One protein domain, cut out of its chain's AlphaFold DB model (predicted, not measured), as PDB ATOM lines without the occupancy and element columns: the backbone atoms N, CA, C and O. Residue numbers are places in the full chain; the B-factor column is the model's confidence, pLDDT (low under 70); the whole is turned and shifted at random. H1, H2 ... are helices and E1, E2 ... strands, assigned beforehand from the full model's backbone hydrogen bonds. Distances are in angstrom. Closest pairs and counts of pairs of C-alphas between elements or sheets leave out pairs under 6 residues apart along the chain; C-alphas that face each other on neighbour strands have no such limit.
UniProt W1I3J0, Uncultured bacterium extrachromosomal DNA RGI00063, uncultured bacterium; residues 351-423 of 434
ATOM      1  N   ALA A 351      52.322 -13.815 -31.137       56.47
ATOM      2  CA  ALA A 351      50.889 -13.497 -31.060       56.47
ATOM      3  C   ALA A 351      50.041 -14.565 -31.781       56.47
ATOM      4  O   ALA A 351      50.101 -14.696 -33.010       56.47
ATOM      5  N   ARG A 352      49.278 -15.375 -31.032       65.44
ATOM      6  CA  ARG A 352      48.268 -16.294 -31.589       65.44
ATOM      7  C   ARG A 352      46.931 -15.574 -31.696       65.44
ATOM      8  O   ARG A 352      46.320 -15.253 -30.687       65.44
ATOM      9  N   TRP A 353      46.428 -15.380 -32.910       65.19
ATOM     10  CA  TRP A 353      45.186 -14.637 -33.135       65.19
ATOM     11  C   TRP A 353      44.010 -15.559 -33.427       65.19
ATOM     12  O   TRP A 353      44.126 -16.474 -34.240       65.19
ATOM     13  N   GLN A 354      42.846 -15.268 -32.844       65.81
ATOM     14  CA  GLN A 354      41.616 -16.006 -33.125       65.81
ATOM     15  C   GLN A 354      40.447 -15.076 -33.445       65.81
ATOM     16  O   GLN A 354      40.187 -14.087 -32.756       65.81
ATOM     17  N   LYS A 355      39.701 -15.432 -34.496       71.31
ATOM     18  CA  LYS A 355      38.440 -14.779 -34.848       71.31
ATOM     19  C   LYS A 355      37.304 -15.315 -33.976       71.31
ATOM     20  O   LYS A 355      37.013 -16.510 -34.007       71.31
ATOM     21  N   LEU A 356      36.589 -14.418 -33.307       71.19
ATOM     22  CA  LEU A 356      35.390 -14.713 -32.521       71.19
ATOM     23  C   LEU A 356      34.224 -13.820 -32.946       71.19
ATOM     24  O   LEU A 356      34.417 -12.756 -33.534       71.19
ATOM     25  N   ASN A 357      33.002 -14.271 -32.677       79.19
ATOM     26  CA  ASN A 357      31.784 -13.516 -32.950       79.19
ATOM     27  C   ASN A 357      31.141 -13.090 -31.627       79.19
ATOM     28  O   ASN A 357      30.949 -13.920 -30.739       79.19
ATOM     29  N   PHE A 358      30.825 -11.803 -31.510       81.38
ATOM     30  CA  PHE A 358      30.247 -11.199 -30.315       81.38
ATOM     31  C   PHE A 358      28.929 -10.509 -30.636       81.38
ATOM     32  O   PHE A 358      28.768  -9.862 -31.678       81.38
ATOM     33  N   ASP A 359      27.986 -10.589 -29.704       85.25
ATOM     34  CA  ASP A 359      26.744  -9.848 -29.821       85.25
ATOM     35  C   ASP A 359      26.966  -8.344 -29.629       85.25
ATOM     36  O   ASP A 359      27.841  -7.893 -28.891       85.25
ATOM     37  N   ARG A 360      26.088  -7.534 -30.227       85.62
ATOM     38  CA  ARG A 360      26.143  -6.068 -30.109       85.62
ATOM     39  C   ARG A 360      26.176  -5.564 -28.665       85.62
ATOM     40  O   ARG A 360      26.780  -4.533 -28.401       85.62
ATOM     41  N   TRP A 361      25.459  -6.231 -27.762       85.44
ATOM     42  CA  TRP A 361      25.352  -5.816 -26.362       85.44
ATOM     43  C   TRP A 361      26.623  -6.114 -25.558       85.44
ATOM     44  O   TRP A 361      26.777  -5.560 -24.478       85.44
ATOM     45  N   GLN A 362      27.531  -6.931 -26.096       87.75
ATOM     46  CA  GLN A 362      28.829  -7.224 -25.492       87.75
ATOM     47  C   GLN A 362      29.891  -6.183 -25.837       87.75
ATOM     48  O   GLN A 362      31.011  -6.292 -25.362       87.75
ATOM     49  N   ILE A 363      29.583  -5.213 -26.700       88.25
ATOM     50  CA  ILE A 363      30.570  -4.276 -27.231       88.25
ATOM     51  C   ILE A 363      30.186  -2.854 -26.867       88.25
ATOM     52  O   ILE A 363      29.112  -2.364 -27.235       88.25
ATOM     53  N   GLN A 364      31.119  -2.160 -26.228       89.00
ATOM     54  CA  GLN A 364      31.005  -0.747 -25.914       89.00
ATOM     55  C   GLN A 364      32.108   0.039 -26.624       89.00
ATOM     56  O   GLN A 364      33.289  -0.181 -26.400       89.00
ATOM     57  N   PHE A 365      31.728   0.970 -27.498       86.62
ATOM     58  CA  PHE A 365      32.689   1.828 -28.197       86.62
ATOM     59  C   PHE A 365      33.057   3.050 -27.356       86.62
ATOM     60  O   PHE A 365      32.199   3.635 -26.687       86.62
ATOM     61  N   SER A 366      34.314   3.482 -27.456       82.50
ATOM     62  CA  SER A 366      34.752   4.786 -26.963       82.50
ATOM     63  C   SER A 366      34.038   5.925 -27.705       82.50
ATOM     64  O   SER A 366      33.550   5.764 -28.825       82.50
ATOM     65  N   ASN A 367      34.009   7.120 -27.106       75.75
ATOM     66  CA  ASN A 367      33.343   8.294 -27.692       75.75
ATOM     67  C   ASN A 367      33.894   8.697 -29.075       75.75
ATOM     68  O   ASN A 367      33.183   9.317 -29.864       75.75
ATOM     69  N   ASP A 368      35.156   8.373 -29.362       75.12
ATOM     70  CA  ASP A 368      35.822   8.639 -30.639       75.12
ATOM     71  C   ASP A 368      35.806   7.438 -31.603       75.12
ATOM     72  O   ASP A 368      36.356   7.540 -32.701       75.12
ATOM     73  N   TYR A 369      35.161   6.327 -31.221       72.19
ATOM     74  CA  TYR A 369      35.026   5.086 -31.995       72.19
ATOM     75  C   TYR A 369      36.352   4.450 -32.436       72.19
ATOM     76  O   TYR A 369      36.370   3.652 -33.371       72.19
ATOM     77  N   ARG A 370      37.473   4.798 -31.795       72.38
ATOM     78  CA  ARG A 370      38.787   4.209 -32.102       72.38
ATOM     79  C   ARG A 370      39.082   2.972 -31.271       72.38
ATOM     80  O   ARG A 370      39.814   2.101 -31.730       72.38
ATOM     81  N   LEU A 371      38.505   2.899 -30.080       79.88
ATOM     82  CA  LEU A 371      38.641   1.788 -29.155       79.88
ATOM     83  C   LEU A 371      37.259   1.198 -28.876       79.88
ATOM     84  O   LEU A 371      36.234   1.883 -28.964       79.88
ATOM     85  N   ALA A 372      37.240  -0.082 -28.550       85.50
ATOM     86  CA  ALA A 372      36.063  -0.776 -28.082       85.50
ATOM     87  C   ALA A 372      36.425  -1.679 -26.907       85.50
ATOM     88  O   ALA A 372      37.546  -2.156 -26.787       85.50
ATOM     89  N   GLU A 373      35.455  -1.899 -26.044       89.19
ATOM     90  CA  GLU A 373      35.534  -2.766 -24.882       89.19
ATOM     91  C   GLU A 373      34.602  -3.949 -25.125       89.19
ATOM     92  O   GLU A 373      33.419  -3.757 -25.426       89.19
ATOM     93  N   ILE A 374      35.145  -5.164 -25.046       88.19
ATOM     94  CA  ILE A 374      34.391  -6.406 -25.225       88.19
ATOM     95  C   ILE A 374      34.154  -7.033 -23.867       88.19
ATOM     96  O   ILE A 374      35.100  -7.394 -23.171       88.19
ATOM     97  N   GLN A 375      32.885  -7.200 -23.522       88.50
ATOM     98  CA  GLN A 375      32.461  -7.855 -22.303       88.50
ATOM     99  C   GLN A 375      32.393  -9.375 -22.499       88.50
ATOM    100  O   GLN A 375      31.559  -9.885 -23.259       88.50
ATOM    101  N   ILE A 376      33.240 -10.099 -21.764       83.31
ATOM    102  CA  ILE A 376      33.267 -11.565 -21.715       83.31
ATOM    103  C   ILE A 376      33.097 -11.991 -20.256       83.31
ATOM    104  O   ILE A 376      33.994 -11.828 -19.431       83.31
ATOM    105  N   GLY A 377      31.908 -12.492 -19.914       81.88
ATOM    106  CA  GLY A 377      31.538 -12.731 -18.518       81.88
ATOM    107  C   GLY A 377      31.525 -11.422 -17.716       81.88
ATOM    108  O   GLY A 377      30.781 -10.492 -18.045       81.88
ATOM    109  N   ASN A 378      32.357 -11.354 -16.675       81.25
ATOM    110  CA  ASN A 378      32.556 -10.151 -15.857       81.25
ATOM    111  C   ASN A 378      33.764  -9.306 -16.296       81.25
ATOM    112  O   ASN A 378      33.997  -8.251 -15.713       81.25
ATOM    113  N   GLU A 379      34.506  -9.752 -17.311       83.38
ATOM    114  CA  GLU A 379      35.743  -9.109 -17.751       83.38
ATOM    115  C   GLU A 379      35.530  -8.212 -18.965       83.38
ATOM    116  O   GLU A 379      34.592  -8.398 -19.749       83.38
ATOM    117  N   ILE A 380      36.450  -7.263 -19.136       85.38
ATOM    118  CA  ILE A 380      36.480  -6.335 -20.263       85.38
ATOM    119  C   ILE A 380      37.820  -6.459 -20.978       85.38
ATOM    120  O   ILE A 380      38.872  -6.236 -20.384       85.38
ATOM    121  N   ILE A 381      37.773  -6.760 -22.274       84.62
ATOM    122  CA  ILE A 381      38.951  -6.750 -23.141       84.62
ATOM    123  C   ILE A 381      38.937  -5.457 -23.964       84.62
ATOM    124  O   ILE A 381      38.021  -5.271 -24.776       84.62
ATOM    125  N   PRO A 382      39.925  -4.561 -23.794       82.19
ATOM    126  CA  PRO A 382      40.075  -3.414 -24.672       82.19
ATOM    127  C   PRO A 382      40.640  -3.872 -26.019       82.19
ATOM    128  O   PRO A 382      41.685  -4.517 -26.089       82.19
ATOM    129  N   VAL A 383      39.963  -3.499 -27.098       77.75
ATOM    130  CA  VAL A 383      40.384  -3.759 -28.474       77.75
ATOM    131  C   VAL A 383      40.359  -2.478 -29.294       77.75
ATOM    132  O   VAL A 383      39.594  -1.545 -29.040       77.75
ATOM    133  N   SER A 384      41.189  -2.425 -30.329       76.00
ATOM    134  CA  SER A 384      41.064  -1.382 -31.342       76.00
ATOM    135  C   SER A 384      39.790  -1.623 -32.151       76.00
ATOM    136  O   SER A 384      39.547  -2.724 -32.629       76.00
ATOM    137  N   ALA A 385      38.979  -0.589 -32.375       73.25
ATOM    138  CA  ALA A 385      37.758  -0.718 -33.174       73.25
ATOM    139  C   ALA A 385      38.043  -1.157 -34.625       73.25
ATOM    140  O   ALA A 385      37.158  -1.679 -35.301       73.25
ATOM    141  N   LYS A 386      39.287  -0.979 -35.098       65.75
ATOM    142  CA  LYS A 386      39.748  -1.471 -36.404       65.75
ATOM    143  C   LYS A 386      39.837  -2.996 -36.477       65.75
ATOM    144  O   LYS A 386      39.839  -3.539 -37.574       65.75
ATOM    145  N   THR A 387      39.882  -3.688 -35.337       63.59
ATOM    146  CA  THR A 387      39.976  -5.157 -35.285       63.59
ATOM    147  C   THR A 387      38.611  -5.842 -35.409       63.59
ATOM    148  O   THR A 387      38.500  -7.067 -35.306       63.59
ATOM    149  N   MET A 388      37.556  -5.046 -35.624       69.62
ATOM    150  CA  MET A 388      36.165  -5.462 -35.527       69.62
ATOM    151  C   MET A 388      35.409  -5.222 -36.836       69.62
ATOM    152  O   MET A 388      35.527  -4.174 -37.473       69.62
ATOM    153  N   ARG A 389      34.530  -6.153 -37.204       69.50
ATOM    154  CA  ARG A 389      33.627  -6.035 -38.355       69.50
ATOM    155  C   ARG A 389      32.189  -6.274 -37.930       69.50
ATOM    156  O   ARG A 389      31.849  -7.356 -37.472       69.50
ATOM    157  N   GLN A 390      31.319  -5.293 -38.167       74.88
ATOM    158  CA  GLN A 390      29.885  -5.459 -37.934       74.88
ATOM    159  C   GLN A 390      29.220  -6.300 -39.039       74.88
ATOM    160  O   GLN A 390      29.298  -5.977 -40.233       74.88
ATOM    161  N   ASN A 391      28.506  -7.341 -38.624       62.72
ATOM    162  CA  ASN A 391      27.712  -8.226 -39.466       62.72
ATOM    163  C   ASN A 391      26.304  -7.669 -39.717       62.72
ATOM    164  O   ASN A 391      25.834  -6.741 -39.054       62.72
ATOM    165  N   SER A 392      25.604  -8.226 -40.709       53.72
ATOM    166  CA  SER A 392      24.282  -7.715 -41.105       53.72
ATOM    167  C   SER A 392      23.177  -7.958 -40.068       53.72
ATOM    168  O   SER A 392      22.183  -7.229 -40.061       53.72
ATOM    169  N   ASP A 393      23.366  -8.938 -39.186       60.16
ATOM    170  CA  ASP A 393      22.513  -9.232 -38.030       60.16
ATOM    171  C   ASP A 393      22.800  -8.326 -36.818       60.16
ATOM    172  O   ASP A 393      22.041  -8.325 -35.851       60.16
ATOM    173  N   GLY A 394      23.846  -7.498 -36.896       72.50
ATOM    174  CA  GLY A 394      24.268  -6.582 -35.842       72.50
ATOM    175  C   GLY A 394      25.328  -7.144 -34.895       72.50
ATOM    176  O   GLY A 394      25.789  -6.373 -34.054       72.50
ATOM    177  N   THR A 395      25.728  -8.413 -35.038       78.81
ATOM    178  CA  THR A 395      26.884  -8.997 -34.334       78.81
ATOM    179  C   THR A 395      28.196  -8.413 -34.860       78.81
ATOM    180  O   THR A 395      28.214  -7.709 -35.876       78.81
ATOM    181  N   TYR A 396      29.299  -8.688 -34.173       79.56
ATOM    182  CA  TYR A 396      30.632  -8.250 -34.565       79.56
ATOM    183  C   TYR A 396      31.594  -9.429 -34.615       79.56
ATOM    184  O   TYR A 396      31.750 -10.159 -33.641       79.56
ATOM    185  N   ASP A 397      32.272  -9.572 -35.745       72.88
ATOM    186  CA  ASP A 397      33.456 -10.409 -35.857       72.88
ATOM    187  C   ASP A 397      34.655  -9.635 -35.302       72.88
ATOM    188  O   ASP A 397      34.905  -8.513 -35.744       72.88
ATOM    189  N   VAL A 398      35.393 -10.220 -34.363       75.88
ATOM    190  CA  VAL A 398      36.561  -9.602 -33.721       75.88
ATOM    191  C   VAL A 398      37.739 -10.561 -33.769       75.88
ATOM    192  O   VAL A 398      37.576 -11.752 -33.507       75.88
ATOM    193  N   PHE A 399      38.922 -10.039 -34.081       70.56
ATOM    194  CA  PHE A 399      40.183 -10.765 -33.955       70.56
ATOM    195  C   PHE A 399      40.850 -10.388 -32.632       70.56
ATOM    196  O   PHE A 399      41.132  -9.212 -32.401       70.56
ATOM    197  N   LEU A 400      41.045 -11.382 -31.765       73.19
ATOM    198  CA  LEU A 400      41.700 -11.230 -30.466       73.19
ATOM    199  C   LEU A 400      43.062 -11.913 -30.475       73.19
ATOM    200  O   LEU A 400      43.192 -12.997 -31.046       73.19
ATOM    201  N   ASP A 401      44.033 -11.290 -29.816       75.31
ATOM    202  CA  ASP A 401      45.302 -11.918 -29.471       75.31
ATOM    203  C   ASP A 401      45.077 -12.798 -28.244       75.31
ATOM    204  O   ASP A 401      44.664 -12.317 -27.190       75.31
ATOM    205  N   LEU A 402      45.298 -14.096 -28.396       74.94
ATOM    206  CA  LEU A 402      45.154 -15.083 -27.336       74.94
ATOM    207  C   LEU A 402      46.248 -14.943 -26.274       74.94
ATOM    208  O   LEU A 402      46.015 -15.315 -25.123       74.94
ATOM    209  N   ASP A 403      47.405 -14.403 -26.651       74.25
ATOM    210  CA  ASP A 403      48.567 -14.249 -25.779       74.25
ATOM    211  C   ASP A 403      48.601 -12.859 -25.100       74.25
ATOM    212  O   ASP A 403      49.457 -12.609 -24.250       74.25
ATOM    213  N   GLN A 404      47.629 -11.981 -25.399       79.38
ATOM    214  CA  GLN A 404      47.459 -10.686 -24.738       79.38
ATOM    215  C   GLN A 404      47.218 -10.872 -23.235       79.38
ATOM    216  O   GLN A 404      46.263 -11.533 -22.819       79.38
ATOM    217  N   GLU A 405      48.052 -10.228 -22.416       80.62
ATOM    218  CA  GLU A 405      47.833 -10.134 -20.974       80.62
ATOM    219  C   GLU A 405      46.729  -9.118 -20.655       80.62
ATOM    220  O   GLU A 405      46.722  -7.983 -21.141       80.62
ATOM    221  N   ILE A 406      45.795  -9.536 -19.806       80.81
ATOM    222  CA  ILE A 406      44.725  -8.716 -19.247       80.81
ATOM    223  C   ILE A 406      44.771  -8.795 -17.717       80.81
ATOM    224  O   ILE A 406      45.036  -9.846 -17.131       80.81
ATOM    225  N   GLU A 407      44.512  -7.671 -17.053       74.56
ATOM    226  CA  GLU A 407      44.409  -7.626 -15.594       74.56
ATOM    227  C   GLU A 407      42.978  -7.945 -15.149       74.56
ATOM    228  O   GLU A 407      42.032  -7.263 -15.539       74.56
ATOM    229  N   ASN A 408      42.832  -8.954 -14.290       64.25
ATOM    230  CA  ASN A 408      41.568  -9.388 -13.703       64.25
ATOM    231  C   ASN A 408      41.686  -9.422 -12.173       64.25
ATOM    232  O   ASN A 408      42.496 -10.175 -11.640       64.25
ATOM    233  N   GLU A 409      40.895  -8.616 -11.456       60.22
ATOM    234  CA  GLU A 409      40.823  -8.630  -9.980       60.22
ATOM    235  C   GLU A 409      42.203  -8.582  -9.268       60.22
ATOM    236  O   GLU A 409      42.366  -9.051  -8.139       60.22
ATOM    237  N   GLY A 410      43.218  -7.986  -9.911       64.31
ATOM    238  CA  GLY A 410      44.598  -7.905  -9.407       64.31
ATOM    239  C   GLY A 410      45.516  -9.086  -9.771       64.31
ATOM    240  O   GLY A 410      46.621  -9.173  -9.236       64.31
ATOM    241  N   GLN A 411      45.093  -9.983 -10.665       68.38
ATOM    242  CA  GLN A 411      45.890 -11.060 -11.260       68.38
ATOM    243  C   GLN A 411      46.016 -10.858 -12.779       68.38
ATOM    244  O   GLN A 411      45.027 -10.580 -13.451       68.38
ATOM    245  N   SER A 412      47.228 -11.007 -13.327       78.75
ATOM    246  CA  SER A 412      47.436 -11.049 -14.784       78.75
ATOM    247  C   SER A 412      47.028 -12.427 -15.308       78.75
ATOM    248  O   SER A 412      47.434 -13.450 -14.747       78.75
ATOM    249  N   MET A 413      46.207 -12.453 -16.354       85.31
ATOM    250  CA  MET A 413      45.870 -13.661 -17.105       85.31
ATOM    251  C   MET A 413      45.896 -13.370 -18.603       85.31
ATOM    252  O   MET A 413      45.725 -12.227 -19.011       85.31
ATOM    253  N   ILE A 414      46.088 -14.394 -19.432       86.19
ATOM    254  CA  ILE A 414      46.035 -14.231 -20.888       86.19
ATOM    255  C   ILE A 414      44.601 -14.379 -21.409       86.19
ATOM    256  O   ILE A 414      43.778 -15.089 -20.818       86.19
ATOM    257  N   VAL A 415      44.296 -13.726 -22.530       82.88
ATOM    258  CA  VAL A 415      42.972 -13.764 -23.172       82.88
ATOM    259  C   VAL A 415      42.517 -15.198 -23.475       82.88
ATOM    260  O   VAL A 415      41.339 -15.505 -23.283       82.88
ATOM    261  N   GLU A 416      43.418 -16.108 -23.866       83.56
ATOM    262  CA  GLU A 416      43.075 -17.523 -24.093       83.56
ATOM    263  C   GLU A 416      42.429 -18.177 -22.862       83.56
ATOM    264  O   GLU A 416      41.388 -18.829 -22.970       83.56
ATOM    265  N   ASP A 417      43.004 -17.969 -21.676       84.81
ATOM    266  CA  ASP A 417      42.511 -18.565 -20.433       84.81
ATOM    267  C   ASP A 417      41.124 -18.029 -20.067       84.81
ATOM    268  O   ASP A 417      40.264 -18.785 -19.597       84.81
ATOM    269  N   LEU A 418      40.874 -16.743 -20.328       85.38
ATOM    270  CA  LEU A 418      39.558 -16.133 -20.150       85.38
ATOM    271  C   LEU A 418      38.531 -16.741 -21.115       85.38
ATOM    272  O   LEU A 418      37.434 -17.119 -20.700       85.38
ATOM    273  N   LEU A 419      38.890 -16.887 -22.389       83.19
ATOM    274  CA  LEU A 419      38.010 -17.469 -23.401       83.19
ATOM    275  C   LEU A 419      37.694 -18.942 -23.110       83.19
ATOM    276  O   LEU A 419      36.558 -19.374 -23.316       83.19
ATOM    277  N   ILE A 420      38.659 -19.711 -22.589       82.25
ATOM    278  CA  ILE A 420      38.441 -21.093 -22.136       82.25
ATOM    279  C   ILE A 420      37.515 -21.119 -20.914       82.25
ATOM    280  O   ILE A 420      36.578 -21.923 -20.865       82.25
ATOM    281  N   LYS A 421      37.754 -20.245 -19.926       84.25
ATOM    282  CA  LYS A 421      36.941 -20.134 -18.700       84.25
ATOM    283  C   LYS A 421      35.474 -19.842 -19.023       84.25
ATOM    284  O   LYS A 421      34.588 -20.517 -18.499       84.25
ATOM    285  N   GLU A 422      35.234 -18.900 -19.930       83.94
ATOM    286  CA  GLU A 422      33.896 -18.466 -20.352       83.94
ATOM    287  C   GLU A 422      33.324 -19.310 -21.508       83.94
ATOM    288  O   GLU A 422      32.239 -19.029 -22.014       83.94
ATOM    289  N   LYS A 423      34.016 -20.396 -21.892       81.06
ATOM    290  CA  LYS A 423      33.593 -21.382 -22.905       81.06
ATOM    291  C   LYS A 423      33.372 -20.800 -24.306       81.06
ATOM    292  O   LYS A 423      32.593 -21.349 -25.085       81.06
TER     293      LYS A 423
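Overview. This is residues 351 to 423 of the 434 residues of the protein "Uncultured bacterium extrachromosomal DNA RGI00063" of uncultured bacterium (UniProt W1I3J0). Two small three-stranded sheets, E1-E6-E5 and E2-E3-E4, stand partly face to face with their strands crossed, and the hairpin of E7 and E8 with the short helix H1 lies at one end. The turn between E7 and E8 and the one between E5 and E6 make the two ends of the long axis. The 73 printed residues run E1 to E8, then H1; the class is mostly strand and each sheet is antiparallel. The whole is compact, radius of gyration of the C-alphas 11.9 A, spanning 35 by 24 by 22 A.

Along the chain. Find C-alpha 353 at (45.186, -14.637, -33.135); from there E1, residues 353 to 358, runs 15.6 A. Its antiparallel neighbour is E6, residues 396 to 401, 16.0 A long, and the other neighbour of E6 is E5, residues 388 to 390. The second sheet has E2, 363 to 365, E3, 371 to 376, 16.2 A, and E4, 379 to 384, 16.5 A. E7 is 405 to 408 and E8 is 411 to 414. H1, 415 to 421, ends at C-alpha 421, (36.941, -20.134, -18.700).

Arrangement. In the first sheet, N 356 and O 398 of E1 and E6 are 2.8 A apart; in the hairpin of E5 and E6, N 389 and O 397 are 2.8 A apart. E2, E3 and E4 form a meander, each strand the antiparallel neighbour of the one before, with N 364 and O 373 at 2.9 A and N 374 and O 381 at 2.9 A. Between the sheets, the closest C-alphas of E4 and E6, Val 383 and Leu 400, are 7.8 A apart. In the hairpin of E7 and E8, N 406 and O 413 are 2.8 A apart. H1 only grazes both three-stranded sheets; its O i to N i+4 pairs are within hydrogen-bond range.

Size, cuts and confidence. The C-alphas farthest apart, Ser 392 and Gly 410, are 37.7 A apart. The printed part has no cut, and its links are tight. Look for pLDDT under 70 at residues 351 to 354, 386 to 389, 391 to 393 and 408 to 411.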